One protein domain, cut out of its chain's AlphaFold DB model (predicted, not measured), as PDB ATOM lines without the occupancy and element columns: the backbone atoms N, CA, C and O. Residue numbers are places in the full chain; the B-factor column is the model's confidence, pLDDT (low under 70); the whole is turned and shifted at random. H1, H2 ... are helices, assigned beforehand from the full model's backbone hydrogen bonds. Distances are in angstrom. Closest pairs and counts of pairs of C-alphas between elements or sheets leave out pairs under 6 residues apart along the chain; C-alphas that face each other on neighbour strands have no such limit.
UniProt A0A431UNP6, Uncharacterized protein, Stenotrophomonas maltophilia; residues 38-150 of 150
ATOM      1  N   GLY A  38      28.304  91.624  58.210       84.38
ATOM      2  CA  GLY A  38      29.558  90.869  58.075       84.38
ATOM      3  C   GLY A  38      29.778  90.245  56.690       84.38
ATOM      4  O   GLY A  38      30.889  90.281  56.171       84.38
ATOM      5  N   GLU A  39      28.721  89.757  56.030       82.88
ATOM      6  CA  GLU A  39      28.817  89.161  54.685       82.88
ATOM      7  C   GLU A  39      29.368  90.140  53.637       82.88
ATOM      8  O   GLU A  39      30.176  89.768  52.789       82.88
ATOM      9  N   GLN A  40      28.974  91.412  53.705       83.94
ATOM     10  CA  GLN A  40      29.440  92.427  52.758       83.94
ATOM     11  C   GLN A  40      30.908  92.809  52.989       83.94
ATOM     12  O   GLN A  40      31.584  93.225  52.048       83.94
ATOM     13  N   LEU A  41      31.418  92.638  54.213       82.88
ATOM     14  CA  LEU A  41      32.835  92.844  54.520       82.88
ATOM     15  C   LEU A  41      33.714  91.711  53.977       82.88
ATOM     16  O   LEU A  41      34.866  91.948  53.626       82.88
ATOM     17  N   VAL A  42      33.176  90.493  53.852       86.06
ATOM     18  CA  VAL A  42      33.883  89.382  53.191       86.06
ATOM     19  C   VAL A  42      34.068  89.672  51.703       86.06
ATOM     20  O   VAL A  42      35.162  89.476  51.178       86.06
ATOM     21  N   VAL A  43      33.030  90.196  51.043       86.56
ATOM     22  CA  VAL A  43      33.107  90.632  49.636       86.56
ATOM     23  C   VAL A  43      34.190  91.696  49.449       86.56
ATOM     24  O   VAL A  43      34.901  91.675  48.447       86.56
ATOM     25  N   ASP A  44      34.376  92.580  50.432       89.44
ATOM     26  CA  ASP A  44      35.374  93.646  50.347       89.44
ATOM     27  C   ASP A  44      36.798  93.126  50.158       89.44
ATOM     28  O   ASP A  44      37.537  93.668  49.344       89.44
ATOM     29  N   LYS A  45      37.147  92.028  50.839       87.81
ATOM     30  CA  LYS A  45      38.469  91.397  50.726       87.81
ATOM     31  C   LYS A  45      38.745  90.864  49.321       87.81
ATOM     32  O   LYS A  45      39.891  90.837  48.894       87.81
ATOM     33  N   VAL A  46      37.705  90.436  48.601       90.38
ATOM     34  CA  VAL A  46      37.832  89.990  47.205       90.38
ATOM     35  C   VAL A  46      38.084  91.191  46.296       90.38
ATOM     36  O   VAL A  46      38.975  91.151  45.455       90.38
ATOM     37  N   CYS A  47      37.334  92.276  46.492       90.56
ATOM     38  CA  CYS A  47      37.487  93.496  45.703       90.56
ATOM     39  C   CYS A  47      38.832  94.194  45.953       90.56
ATOM     40  O   CYS A  47      39.445  94.693  45.015       90.56
ATOM     41  N   GLU A  48      39.312  94.191  47.196       90.75
ATOM     42  CA  GLU A  48      40.566  94.823  47.616       90.75
ATOM     43  C   GLU A  48      41.784  94.361  46.812       90.75
ATOM     44  O   GLU A  48      42.641  95.179  46.493       90.75
ATOM     45  N   ILE A  49      41.825  93.090  46.403       92.88
ATOM     46  CA  ILE A  49      42.917  92.519  45.596       92.88
ATOM     47  C   ILE A  49      43.070  93.248  44.252       92.88
ATOM     48  O   ILE A  49      44.169  93.335  43.706       92.88
ATOM     49  N   HIS A  50      41.969  93.771  43.716       93.50
ATOM     50  CA  HIS A  50      41.943  94.474  42.438       93.50
ATOM     51  C   HIS A  50      42.110  95.986  42.586       93.50
ATOM     52  O   HIS A  50      42.308  96.671  41.584       93.50
ATOM     53  N   ARG A  51      42.046  96.519  43.813       94.00
ATOM     54  CA  ARG A  51      42.108  97.956  44.071       94.00
ATOM     55  C   ARG A  51      43.391  98.550  43.489       94.00
ATOM     56  O   ARG A  51      44.479  97.995  43.636       94.00
ATOM     57  N   ALA A  52      43.261  99.712  42.847       92.25
ATOM     58  CA  ALA A  52      44.404 100.418  42.278       92.25
ATOM     59  C   ALA A  52      45.503 100.626  43.338       92.25
ATOM     60  O   ALA A  52      45.215 101.048  44.459       92.25
ATOM     61  N   SER A  53      46.761 100.372  42.966       91.00
ATOM     62  CA  SER A  53      47.904 100.306  43.893       91.00
ATOM     63  C   SER A  53      48.109 101.564  44.740       91.00
ATOM     64  O   SER A  53      48.574 101.477  45.868       91.00
ATOM     65  N   THR A  54      47.701 102.738  44.249       92.12
ATOM     66  CA  THR A  54      47.727 104.001  45.011       92.12
ATOM     67  C   THR A  54      46.882 103.960  46.294       92.12
ATOM     68  O   THR A  54      47.063 104.800  47.170       92.12
ATOM     69  N   TYR A  55      45.960 103.002  46.408       92.06
ATOM     70  CA  TYR A  55      45.041 102.840  47.533       92.06
ATOM     71  C   TYR A  55      45.217 101.496  48.264       92.06
ATOM     72  O   TYR A  55      44.345 101.132  49.053       92.06
ATOM     73  N   SER A  56      46.301 100.747  48.012       88.75
ATOM     74  CA  SER A  56      46.514  99.412  48.604       88.75
ATOM     75  C   SER A  56      46.561  99.437  50.131       88.75
ATOM     76  O   SER A  56      46.029  98.543  50.774       88.75
ATOM     77  N   GLU A  57      47.138 100.495  50.701       90.44
ATOM     78  CA  GLU A  57      47.308 100.648  52.151       90.44
ATOM     79  C   GLU A  57      46.066 101.217  52.855       90.44
ATOM     80  O   GLU A  57      46.058 101.356  54.077       90.44
ATOM     81  N   MET A  58      45.031 101.608  52.102       94.62
ATOM     82  CA  MET A  58      43.806 102.147  52.689       94.62
ATOM     83  C   MET A  58      42.931 101.023  53.221       94.62
ATOM     84  O   MET A  58      42.665 100.036  52.542       94.62
ATOM     85  N   THR A  59      42.370 101.237  54.403       93.75
ATOM     86  CA  THR A  59      41.312 100.378  54.929       93.75
ATOM     87  C   THR A  59      40.050 100.503  54.071       93.75
ATOM     88  O   THR A  59      39.836 101.506  53.384       93.75
ATOM     89  N   ALA A  60      39.144  99.524  54.147       94.25
ATOM     90  CA  ALA A  60      37.883  99.555  53.398       94.25
ATOM     91  C   ALA A  60      37.071 100.847  53.628       94.25
ATOM     92  O   ALA A  60      36.484 101.411  52.696       94.25
ATOM     93  N   PHE A  61      37.055 101.352  54.866       95.88
ATOM     94  CA  PHE A  61      36.370 102.600  55.197       95.88
ATOM     95  C   PHE A  61      37.063 103.807  54.557       95.88
ATOM     96  O   PHE A  61      36.391 104.640  53.952       95.88
ATOM     97  N   GLU A  62      38.391 103.898  54.651       96.06
ATOM     98  CA  GLU A  62      39.172 104.989  54.055       96.06
ATOM     99  C   GLU A  62      39.059 105.000  52.532       96.06
ATOM    100  O   GLU A  62      38.787 106.050  51.954       96.06
ATOM    101  N   ALA A  63      39.159 103.836  51.889       97.12
ATOM    102  CA  ALA A  63      38.970 103.688  50.451       97.12
ATOM    103  C   ALA A  63      37.566 104.152  50.024       97.12
ATOM    104  O   ALA A  63      37.398 104.882  49.046       97.12
ATOM    105  N   THR A  64      36.541 103.799  50.807       97.88
ATOM    106  CA  THR A  64      35.164 104.250  50.561       97.88
ATOM    107  C   THR A  64      35.008 105.758  50.789       97.88
ATOM    108  O   THR A  64      34.291 106.416  50.035       97.88
ATOM    109  N   ALA A  65      35.680 106.329  51.791       97.12
ATOM    110  CA  ALA A  65      35.656 107.765  52.071       97.12
ATOM    111  C   ALA A  65      36.363 108.571  50.970       97.12
ATOM    112  O   ALA A  65      35.850 109.604  50.535       97.12
ATOM    113  N   GLU A  66      37.497 108.077  50.473       97.69
ATOM    114  CA  GLU A  66      38.223 108.657  49.346       97.69
ATOM    115  C   GLU A  66      37.372 108.603  48.070       97.69
ATOM    116  O   GLU A  66      37.166 109.630  47.421       97.69
ATOM    117  N   PHE A  67      36.781 107.447  47.752       98.12
ATOM    118  CA  PHE A  67      35.841 107.307  46.637       98.12
ATOM    119  C   PHE A  67      34.673 108.306  46.744       98.12
ATOM    120  O   PHE A  67      34.342 109.002  45.779       98.12
ATOM    121  N   ALA A  68      34.079 108.436  47.933       97.31
ATOM    122  CA  ALA A  68      32.989 109.371  48.192       97.31
ATOM    123  C   ALA A  68      33.405 110.839  48.000       97.31
ATOM    124  O   ALA A  68      32.662 111.619  47.402       97.31
ATOM    125  N   SER A  69      34.602 111.205  48.465       96.19
ATOM    126  CA  SER A  69      35.194 112.537  48.292       96.19
ATOM    127  C   SER A  69      35.374 112.879  46.811       96.19
ATOM    128  O   SER A  69      34.954 113.945  46.351       96.19
ATOM    129  N   ARG A  70      35.911 111.941  46.019       96.44
ATOM    130  CA  ARG A  70      36.063 112.105  44.566       96.44
ATOM    131  C   ARG A  70      34.718 112.248  43.860       96.44
ATOM    132  O   ARG A  70      34.591 113.093  42.972       96.44
ATOM    133  N   LEU A  71      33.712 111.476  44.266       95.44
ATOM    134  CA  LEU A  71      32.351 111.577  43.742       95.44
ATOM    135  C   LEU A  71      31.734 112.943  44.057       95.44
ATOM    136  O   LEU A  71      31.181 113.601  43.172       95.44
ATOM    137  N   GLN A  72      31.861 113.396  45.302       94.56
ATOM    138  CA  GLN A  72      31.372 114.700  45.726       94.56
ATOM    139  C   GLN A  72      32.000 115.832  44.908       94.56
ATOM    140  O   GLN A  72      31.274 116.666  44.362       94.56
ATOM    141  N   LEU A  73      33.327 115.806  44.758       94.56
ATOM    142  CA  LEU A  73      34.079 116.796  43.994       94.56
ATOM    143  C   LEU A  73      33.629 116.850  42.527       94.56
ATOM    144  O   LEU A  73      33.293 117.917  42.025       94.56
ATOM    145  N   ASN A  74      33.567 115.701  41.848       95.06
ATOM    146  CA  ASN A  74      33.241 115.648  40.419       95.06
ATOM    147  C   ASN A  74      31.768 115.956  40.123       95.06
ATOM    148  O   ASN A  74      31.429 116.417  39.035       95.06
ATOM    149  N   THR A  75      30.868 115.716  41.076       92.62
ATOM    150  CA  THR A  75      29.447 116.047  40.893       92.62
ATOM    151  C   THR A  75      29.102 117.485  41.255       92.62
ATOM    152  O   THR A  75      27.990 117.916  40.941       92.62
ATOM    153  N   GLY A  76      30.032 118.223  41.874       89.62
ATOM    154  CA  GLY A  76      29.794 119.574  42.379       89.62
ATOM    155  C   GLY A  76      28.786 119.604  43.529       89.62
ATOM    156  O   GLY A  76      28.109 120.611  43.729       89.62
ATOM    157  N   ALA A  77      28.622 118.489  44.251       87.00
ATOM    158  CA  ALA A  77      27.684 118.413  45.362       87.00
ATOM    159  C   ALA A  77      28.201 119.249  46.543       87.00
ATOM    160  O   ALA A  77      29.222 118.936  47.159       87.00
ATOM    161  N   THR A  78      27.484 120.330  46.853       82.00
ATOM    162  CA  THR A  78      27.791 121.234  47.971       82.00
ATOM    163  C   THR A  78      27.238 120.731  49.305       82.00
ATOM    164  O   THR A  78      27.663 121.192  50.363       82.00
ATOM    165  N   ASP A  79      26.310 119.771  49.273       83.69
ATOM    166  CA  ASP A  79      25.777 119.118  50.463       83.69
ATOM    167  C   ASP A  79      26.700 117.988  50.952       83.69
ATOM    168  O   ASP A  79      27.496 117.417  50.211       83.69
ATOM    169  N   ARG A  80      26.597 117.621  52.236       84.88
ATOM    170  CA  ARG A  80      27.368 116.508  52.829       84.88
ATOM    171  C   ARG A  80      26.769 115.137  52.501       84.88
ATOM    172  O   ARG A  80      26.844 114.212  53.304       84.88
ATOM    173  N   ARG A  81      26.124 114.994  51.340       87.88
ATOM    174  CA  ARG A  81      25.356 113.790  50.992       87.88
ATOM    175  C   ARG A  81      26.216 112.535  50.933       87.88
ATOM    176  O   ARG A  81      25.731 111.467  51.295       87.88
ATOM    177  N   TYR A  82      27.454 112.661  50.470       92.50
ATOM    178  CA  TYR A  82      28.370 111.532  50.323       92.50
ATOM    179  C   TYR A  82      29.325 111.372  51.509       92.50
ATOM    180  O   TYR A  82      30.089 110.417  51.555       92.50
ATOM    181  N   ASP A  83      29.264 112.267  52.496       92.75
ATOM    182  CA  ASP A  83      30.120 112.197  53.673       92.75
ATOM    183  C   ASP A  83      29.729 110.988  54.533       92.75
ATOM    184  O   ASP A  83      28.687 110.991  55.196       92.75
ATOM    185  N   LEU A  84      30.585 109.962  54.542       94.12
ATOM    186  CA  LEU A  84      30.365 108.716  55.280       94.12
ATOM    187  C   LEU A  84      30.174 108.912  56.781       94.12
ATOM    188  O   LEU A  84      29.660 108.012  57.434       94.12
ATOM    189  N   ARG A  85      30.563 110.060  57.344       92.00
ATOM    190  CA  ARG A  85      30.349 110.363  58.763       92.00
ATOM    191  C   ARG A  85      28.883 110.658  59.047       92.00
ATOM    192  O   ARG A  85      28.387 110.293  60.107       92.00
ATOM    193  N   VAL A  86      28.156 111.245  58.093       91.62
ATOM    194  CA  VAL A  86      26.812 111.808  58.322       91.62
ATOM    195  C   VAL A  86      25.729 111.337  57.345       91.62
ATOM    196  O   VAL A  86      24.549 111.538  57.631       91.62
ATOM    197  N   CYS A  87      26.082 110.684  56.235       93.00
ATOM    198  CA  CYS A  87      25.115 110.162  55.269       93.00
ATOM    199  C   CYS A  87      24.254 109.036  55.869       93.00
ATOM    200  O   CYS A  87      24.682 108.320  56.769       93.00
ATOM    201  N   ASP A  88      23.020 108.853  55.408       92.50
ATOM    202  CA  ASP A  88      22.208 107.736  55.902       92.50
ATOM    203  C   ASP A  88      22.791 106.361  55.522       92.50
ATOM    204  O   ASP A  88      23.649 106.229  54.647       92.50
ATOM    205  N   ALA A  89      22.315 105.314  56.200       93.00
ATOM    206  CA  ALA A  89      22.775 103.946  55.975       93.00
ATOM    207  C   ALA A  89      22.555 103.473  54.527       93.00
ATOM    208  O   ALA A  89      23.345 102.684  54.014       93.00
ATOM    209  N   SER A  90      21.506 103.952  53.850       93.88
ATOM    210  CA  SER A  90      21.242 103.579  52.458       93.88
ATOM    211  C   SER A  90      22.302 104.163  51.526       93.88
ATOM    212  O   SER A  90      22.826 103.457  50.666       93.88
ATOM    213  N   MET A  91      22.642 105.437  51.706       95.25
ATOM    214  CA  MET A  91      23.694 106.113  50.957       95.25
ATOM    215  C   MET A  91      25.067 105.519  51.268       95.25
ATOM    216  O   MET A  91      25.823 105.252  50.339       95.25
ATOM    217  N   PHE A  92      25.363 105.234  52.540       95.81
ATOM    218  CA  PHE A  92      26.599 104.558  52.945       95.81
ATOM    219  C   PHE A  92      26.781 103.241  52.178       95.81
ATOM    220  O   PHE A  92      27.799 103.049  51.516       95.81
ATOM    221  N   ARG A  93      25.758 102.372  52.174       96.12
ATOM    222  CA  ARG A  93      25.789 101.106  51.420       96.12
ATOM    223  C   ARG A  93      25.944 101.320  49.918       96.12
ATOM    224  O   ARG A  93      26.651 100.556  49.270       96.12
ATOM    225  N   ALA A  94      25.275 102.324  49.355       97.06
ATOM    226  CA  ALA A  94      25.352 102.613  47.926       97.06
ATOM    227  C   ALA A  94      26.762 103.051  47.504       97.06
ATOM    228  O   ALA A  94      27.262 102.586  46.484       97.06
ATOM    229  N   ILE A  95      27.409 103.911  48.295       97.94
ATOM    230  CA  ILE A  95      28.793 104.343  48.064       97.94
ATOM    231  C   ILE A  95      29.741 103.152  48.212       97.94
ATOM    232  O   ILE A  95      30.578 102.940  47.340       97.94
ATOM    233  N   TRP A  96      29.573 102.353  49.269       97.62
ATOM    234  CA  TRP A  96      30.407 101.180  49.530       97.62
ATOM    235  C   TRP A  96      30.384 100.185  48.368       97.62
ATOM    236  O   TRP A  96      31.430  99.822  47.837       97.62
ATOM    237  N   LYS A  97      29.186  99.795  47.920       96.75
ATOM    238  CA  LYS A  97      29.022  98.863  46.797       96.75
ATOM    239  C   LYS A  97      29.549  99.438  45.488       96.75
ATOM    240  O   LYS A  97      30.157  98.715  44.708       96.75
ATOM    241  N   ALA A  98      29.342 100.733  45.243       97.94
ATOM    242  CA  ALA A  98      29.900 101.376  44.059       97.94
ATOM    243  C   ALA A  98      31.435 101.337  44.083       97.94
ATOM    244  O   ALA A  98      32.043 100.955  43.089       97.94
ATOM    245  N   ARG A  99      32.059 101.642  45.227       97.81
ATOM    246  CA  ARG A  99      33.513 101.538  45.391       97.81
ATOM    247  C   ARG A  99      34.007 100.113  45.137       97.81
ATOM    248  O   ARG A  99      34.939  99.957  44.364       97.81
ATOM    249  N   GLN A 100      33.360  99.087  45.697       96.38
ATOM    250  CA  GLN A 100      33.708  97.678  45.446       96.38
ATOM    251  C   GLN A 100      33.692  97.327  43.950       96.38
ATOM    252  O   GLN A 100      34.624  96.715  43.441       96.38
ATOM    253  N   MET A 101      32.664  97.766  43.223       96.50
ATOM    254  CA  MET A 101      32.573  97.540  41.777       96.50
ATOM    255  C   MET A 101      33.649  98.295  40.986       96.50
ATOM    256  O   MET A 101      34.057  97.828  39.926       96.50
ATOM    257  N   VAL A 102      34.111  99.446  41.479       97.25
ATOM    258  CA  VAL A 102      35.223 100.190  40.869       97.25
ATOM    259  C   VAL A 102      36.567  99.542  41.191       97.25
ATOM    260  O   VAL A 102      37.391  99.431  40.285       97.25
ATOM    261  N   ASP A 103      36.760  99.037  42.413       96.81
ATOM    262  CA  ASP A 103      37.950  98.265  42.800       96.81
ATOM    263  C   ASP A 103      38.176  97.106  41.815       96.81
ATOM    264  O   ASP A 103      39.285  96.938  41.323       96.81
ATOM    265  N   MET A 104      37.114  96.393  41.415       95.31
ATOM    266  CA  MET A 104      37.187  95.291  40.437       95.31
ATOM    267  C   MET A 104      37.724  95.688  39.053       95.31
ATOM    268  O   MET A 104      38.137  94.817  38.291       95.31
ATOM    269  N   THR A 105      37.713  96.975  38.700       94.50
ATOM    270  CA  THR A 105      38.256  97.446  37.416       94.50
ATOM    271  C   THR A 105      39.759  97.727  37.481       94.50
ATOM    272  O   THR A 105      40.405  97.845  36.443       94.50
ATOM    273  N   GLY A 106      40.324  97.873  38.686       94.38
ATOM    274  CA  GLY A 106      41.709  98.300  38.898       94.38
ATOM    275  C   GLY A 106      42.021  99.735  38.467       94.38
ATOM    276  O   GLY A 106      43.182 100.143  38.488       94.38
ATOM    277  N   ILE A 107      41.006 100.515  38.087       95.88
ATOM    278  CA  ILE A 107      41.155 101.910  37.670       95.88
ATOM    279  C   ILE A 107      41.186 102.808  38.911       95.88
ATOM    280  O   ILE A 107      40.439 102.617  39.873       95.88
ATOM    281  N   ASN A 108      42.044 103.830  38.888       95.25
ATOM    282  CA  ASN A 108      42.121 104.830  39.948       95.25
ATOM    283  C   ASN A 108      40.768 105.552  40.147       95.25
ATOM    284  O   ASN A 108      40.134 105.964  39.176       95.25
ATOM    285  N   TYR A 109      40.341 105.777  41.398       97.62
ATOM    286  CA  TYR A 109      39.060 106.428  41.711       97.62
ATOM    287  C   TYR A 109      38.898 107.803  41.070       97.62
ATOM    288  O   TYR A 109      37.801 108.133  40.623       97.62
ATOM    289  N   ARG A 110      39.960 108.618  41.021       96.12
ATOM    290  CA  ARG A 110      39.919 109.936  40.378       96.12
ATOM    291  C   ARG A 110      39.553 109.791  38.905       96.12
ATOM    292  O   ARG A 110      38.590 110.420  38.470       96.12
ATOM    293  N   ASP A 111      40.292 108.956  38.187       96.19
ATOM    294  CA  ASP A 111      40.153 108.801  36.740       96.19
ATOM    295  C   ASP A 111      38.827 108.129  36.394       96.19
ATOM    296  O   ASP A 111      38.087 108.618  35.536       96.19
ATOM    297  N   TYR A 112      38.475 107.067  37.126       98.19
ATOM    298  CA  TYR A 112      37.204 106.373  36.958       98.19
ATOM    299  C   TYR A 112      36.029 107.337  37.138       98.19
ATOM    300  O   TYR A 112      35.176 107.459  36.260       98.19
ATOM    301  N   ILE A 113      35.979 108.055  38.268       98.00
ATOM    302  CA  ILE A 113      34.856 108.943  38.586       98.00
ATOM    303  C   ILE A 113      34.795 110.106  37.602       98.00
ATOM    304  O   ILE A 113      33.702 110.451  37.160       98.00
ATOM    305  N   GLN A 114      35.929 110.704  37.233       97.38
ATOM    306  CA  GLN A 114      35.955 111.804  36.273       97.38
ATOM    307  C   GLN A 114      35.395 111.369  34.912       97.38
ATOM    308  O   GLN A 114      34.527 112.053  34.360       97.38
ATOM    309  N   ARG A 115      35.836 110.217  34.391       97.69
ATOM    310  CA  ARG A 115      35.345 109.656  33.122       97.69
ATOM    311  C   ARG A 115      33.858 109.298  33.214       97.69
ATOM    312  O   ARG A 115      33.070 109.764  32.393       97.69
ATOM    313  N   ALA A 116      33.453 108.575  34.258       98.25
ATOM    314  CA  ALA A 116      32.063 108.177  34.485       98.25
ATOM    315  C   ALA A 116      31.117 109.383  34.600       98.25
ATOM    316  O   ALA A 116      30.052 109.416  33.985       98.25
ATOM    317  N   VAL A 117      31.503 110.401  35.375       97.75
ATOM    318  CA  VAL A 117      30.714 111.626  35.537       97.75
ATOM    319  C   VAL A 117      30.620 112.382  34.218       97.75
ATOM    320  O   VAL A 117      29.523 112.800  33.855       97.75
ATOM    321  N   THR A 118      31.726 112.527  33.487       97.62
ATOM    322  CA  THR A 118      31.744 113.207  32.179       97.62
ATOM    323  C   THR A 118      30.790 112.533  31.200       97.62
ATOM    324  O   THR A 118      29.939 113.199  30.609       97.62
ATOM    325  N   TYR A 119      30.862 111.206  31.103       97.88
ATOM    326  CA  TYR A 119      29.967 110.414  30.272       97.88
ATOM    327  C   TYR A 119      28.496 110.588  30.679       97.88
ATOM    328  O   TYR A 119      27.658 110.961  29.861       97.88
ATOM    329  N   LEU A 120      28.173 110.447  31.968       98.19
ATOM    330  CA  LEU A 120      26.804 110.628  32.458       98.19
ATOM    331  C   LEU A 120      26.266 112.045  32.195       98.19
ATOM    332  O   LEU A 120      25.081 112.207  31.894       98.19
ATOM    333  N   ARG A 121      27.112 113.077  32.293       97.38
ATOM    334  CA  ARG A 121      26.749 114.457  31.935       97.38
ATOM    335  C   ARG A 121      26.469 114.591  30.442       97.38
ATOM    336  O   ARG A 121      25.478 115.229  30.092       97.38
ATOM    337  N   HIS A 122      27.281 113.966  29.593       97.06
ATOM    338  CA  HIS A 122      27.054 113.916  28.149       97.06
ATOM    339  C   HIS A 122      25.722 113.227  27.808       97.06
ATOM    340  O   HIS A 122      24.945 113.743  27.010       97.06
ATOM    341  N   CYS A 123      25.368 112.159  28.528       96.94
ATOM    342  CA  CYS A 123      24.059 111.501  28.457       96.94
ATOM    343  C   CYS A 123      22.904 112.309  29.100       96.94
ATOM    344  O   CYS A 123      21.823 111.771  29.355       96.94
ATOM    345  N   GLY A 124      23.117 113.587  29.436       96.50
ATOM    346  CA  GLY A 124      22.093 114.498  29.952       96.50
ATOM    347  C   GLY A 124      21.723 114.310  31.427       96.50
ATOM    348  O   GLY A 124      20.727 114.874  31.894       96.50
ATOM    349  N   LYS A 125      22.484 113.532  32.210       96.25
ATOM    350  CA  LYS A 125      22.159 113.298  33.625       96.25
ATOM    351  C   LYS A 125      22.470 114.534  34.474       96.25
ATOM    352  O   LYS A 125      23.615 114.955  34.639       96.25
ATOM    353  N   LYS A 126      21.427 115.109  35.082       90.56
ATOM    354  CA  LYS A 126      21.541 116.280  35.975       90.56
ATOM    355  C   LYS A 126      21.978 115.920  37.397       90.56
ATOM    356  O   LYS A 126      22.728 116.672  38.016       90.56
ATOM    357  N   ARG A 127      21.537 114.770  37.905       92.00
ATOM    358  CA  ARG A 127      21.950 114.208  39.196       92.00
ATOM    359  C   ARG A 127      22.648 112.883  38.934       92.00
ATOM    360  O   ARG A 127      22.134 112.068  38.177       92.00
ATOM    361  N   ILE A 128      23.795 112.688  39.568       94.56
ATOM    362  CA  ILE A 128      24.592 111.465  39.469       94.56
ATOM    363  C   ILE A 128      24.617 110.832  40.854       94.56
ATOM    364  O   ILE A 128      24.751 111.537  41.852       94.56
ATOM    365  N   THR A 129      24.410 109.520  40.913       94.69
ATOM    366  CA  THR A 129      24.373 108.737  42.154       94.69
ATOM    367  C   THR A 129      25.442 107.643  42.102       94.69
ATOM    368  O   THR A 129      25.847 107.277  40.997       94.69
ATOM    369  N   PRO A 130      25.871 107.080  43.248       96.81
ATOM    370  CA  PRO A 130      26.856 105.997  43.260       96.81
ATOM    371  C   PRO A 130      26.472 104.820  42.354       96.81
ATOM    372  O   PRO A 130      27.298 104.346  41.588       96.81
ATOM    373  N   ALA A 131      25.198 104.412  42.358       96.75
ATOM    374  CA  ALA A 131      24.709 103.311  41.527       96.75
ATOM    375  C   ALA A 131      24.820 103.593  40.017       96.75
ATOM    376  O   ALA A 131      25.064 102.681  39.238       96.75
ATOM    377  N   MET A 132      24.672 104.855  39.595       97.50
ATOM    378  CA  MET A 132      24.821 105.224  38.182       97.50
ATOM    379  C   MET A 132      26.269 105.137  37.710       97.50
ATOM    380  O   MET A 132      26.488 104.855  36.543       97.50
ATOM    381  N   LEU A 133      27.248 105.371  38.590       97.12
ATOM    382  CA  LEU A 133      28.670 105.267  38.231       97.12
ATOM    383  C   LEU A 133      29.084 103.841  37.876       97.12
ATOM    384  O   LEU A 133      30.111 103.651  37.235       97.12
ATOM    385  N   VAL A 134      28.322 102.856  38.345       96.81
ATOM    386  CA  VAL A 134      28.641 101.432  38.230       96.81
ATOM    387  C   VAL A 134      27.562 100.669  37.466       96.81
ATOM    388  O   VAL A 134      27.448  99.456  37.599       96.81
ATOM    389  N   SER A 135      26.741 101.368  36.673       97.44
ATOM    390  CA  SER A 135      25.911 100.678  35.689       97.44
ATOM    391  C   SER A 135      26.812 100.033  34.635       97.44
ATOM    392  O   SER A 135      27.883 100.555  34.326       97.44
ATOM    393  N   ALA A 136      26.359  98.918  34.056       96.25
ATOM    394  CA  ALA A 136      27.135  98.171  33.065       96.25
ATOM    395  C   ALA A 136      27.611  99.061  31.902       96.25
ATOM    396  O   ALA A 136      28.770  99.005  31.518       96.25
ATOM    397  N   GLU A 137      26.737  99.937  31.400       96.94
ATOM    398  CA  GLU A 137      27.054 100.893  30.331       96.94
ATOM    399  C   GLU A 137      28.193 101.851  30.716       96.94
ATOM    400  O   GLU A 137      29.129 102.047  29.943       96.94
ATOM    401  N   VAL A 138      28.159 102.412  31.929       97.75
ATOM    402  CA  VAL A 138      29.201 103.338  32.396       97.75
ATOM    403  C   VAL A 138      30.513 102.603  32.641       97.75
ATOM    404  O   VAL A 138      31.566 103.105  32.258       97.75
ATOM    405  N   GLN A 139      30.458 101.412  33.245       96.62
ATOM    406  CA  GLN A 139      31.643 100.585  33.473       96.62
ATOM    407  C   GLN A 139      32.338 100.228  32.161       96.62
ATOM    408  O   GLN A 139      33.541 100.452  32.043       96.62
ATOM    409  N   LEU A 140      31.581  99.751  31.169       96.25
ATOM    410  CA  LEU A 140      32.109  99.431  29.842       96.25
ATOM    411  C   LEU A 140      32.774 100.654  29.205       96.25
ATOM    412  O   LEU A 140      33.940 100.578  28.827       96.25
ATOM    413  N   HIS A 141      32.091 101.801  29.194       96.56
ATOM    414  CA  HIS A 141      32.637 103.028  28.622       96.56
ATOM    415  C   HIS A 141      33.956 103.464  29.285       96.56
ATOM    416  O   HIS A 141      34.919 103.828  28.610       96.56
ATOM    417  N   VAL A 142      34.025 103.432  30.619       97.25
ATOM    418  CA  VAL A 142      35.236 103.841  31.347       97.25
ATOM    419  C   VAL A 142      36.386 102.860  31.116       97.25
ATOM    420  O   VAL A 142      37.527 103.302  30.968       97.25
ATOM    421  N   MET A 143      36.101 101.556  31.066       95.44
ATOM    422  CA  MET A 143      37.099 100.515  30.805       95.44
ATOM    423  C   MET A 143      37.652 100.586  29.375       95.44
ATOM    424  O   MET A 143      38.858 100.444  29.191       95.44
ATOM    425  N   GLU A 144      36.807 100.864  28.379       94.88
ATOM    426  CA  GLU A 144      37.238 101.092  26.991       94.88
ATOM    427  C   GLU A 144      38.197 102.286  26.892       94.88
ATOM    428  O   GLU A 144      39.263 102.181  26.287       94.88
ATOM    429  N   LEU A 145      37.863 103.407  27.542       91.75
ATOM    430  CA  LEU A 145      38.741 104.580  27.583       91.75
ATOM    431  C   LEU A 145      40.062 104.307  28.312       91.75
ATOM    432  O   LEU A 145      41.100 104.845  27.921       91.75
ATOM    433  N   ASP A 146      40.036 103.496  29.370       91.31
ATOM    434  CA  ASP A 146      41.250 103.122  30.098       91.31
ATOM    435  C   ASP A 146      42.192 102.281  29.243       91.31
ATOM    436  O   ASP A 146      43.386 102.560  29.206       91.31
ATOM    437  N   ALA A 147      41.651 101.310  28.502       87.75
ATOM    438  CA  ALA A 147      42.430 100.443  27.624       87.75
ATOM    439  C   ALA A 147      43.152 101.214  26.506       87.75
ATOM    440  O   ALA A 147      44.254 100.838  26.129       87.75
ATOM    441  N   VAL A 148      42.558 102.301  26.003       86.62
ATOM    442  CA  VAL A 148      43.166 103.163  24.968       86.62
ATOM    443  C   VAL A 148      44.215 104.126  25.546       86.62
ATOM    444  O   VAL A 148      45.049 104.644  24.810       86.62
ATOM    445  N   SER A 149      44.178 104.387  26.855       77.12
ATOM    446  CA  SER A 149      45.065 105.352  27.524       77.12
ATOM    447  C   SER A 149      46.353 104.729  28.088       77.12
ATOM    448  O   SER A 149      47.142 105.454  28.699       77.12
ATOM    449  N   ARG A 150      46.542 103.413  27.938       68.75
ATOM    450  CA  ARG A 150      47.719 102.649  28.387       68.75
ATOM    451  C   ARG A 150      48.655 102.358  27.221       68.75
ATOM    452  O   ARG A 150      49.879 102.393  27.463       68.75
TER     453      ARG A 150
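This is residues 38 to 150 of the 150 residues of an uncharacterized protein of Stenotrophomonas maltophilia (UniProt A0A431UNP6). Two helices, H2 and H3, cross at about a right angle near the middle of a compact cluster; H1 packs on the last residues of H3 on one side, and H4 packs on H2 on the other, with H6 crossing H4 steeply. The short H5 fits between H3 and H4, and the long loop of residues 76 to 88 leads from the end of H2 round to the start of H3. The printed part has 113 residues, with six named helices, H1 to H6 in chain order, and no named strand; its class is all helix. It is compact, with a radius of gyration of the C-alphas of 13.3 A and spans of 37 by 33 by 22 A.

Find C-alpha 38 at (29.558, 90.869, 58.075); from there H1 runs through residues 38 to 48, 15.7 A. Go on to C-alpha 60 at (37.883, 99.555, 53.398), where H2, residues 60 to 75, begins its 22.4 A. Next come H3, residues 89 to 103, 20.9 A, and H4, residues 109 to 122, 19.6 A. H5 is residues 130 to 133, 5.4 A. H6, residues 136 to 148, covers 18.6 A and ends at C-alpha 148 at (43.166, 103.163, 24.968).

Start at Cys 47: its C-alpha is 5.6 A from that of Asp 103, the closest pair of H1 and H3, which touch at a shallow tilt of 29 degrees, the same way, H3 with residues 100 to 103 alone. H2 touches H3, about perpendicular at 86 degrees, closest at the C-alphas of Thr 64 and Trp 96, 5.8 A. H2 and H4 touch, closest at the C-alphas of Phe 67 and Tyr 109, 5.9 A; they run the same way at a shallow tilt of 34.9 degrees, only just short of steep. The helix packing is part aligned, part crossed. H5 touches H3, closest at the C-alphas of Ile 95 and Pro 130, 5.4 A. H4 and H6 touch at a steep tilt of 63 degrees, opposite ways, closest at the C-alphas of Ala 116 and Val 138, 6.0 A. H1 and H6 are apart. In H2, H3, H4 and H6 every O i to N i+4 pair is within hydrogen-bond range, in H1 5 of 7, and H5 is too short for such a pair.

Look at Val 86 and Val 148, whose C-alphas are the two farthest apart, 38.1 A. The printed part has no cut. The links H1 to H2 and H2 to H3 are long. The mean pLDDT of the printed part is 93.6, and residue 150, the chain's last, is under 70.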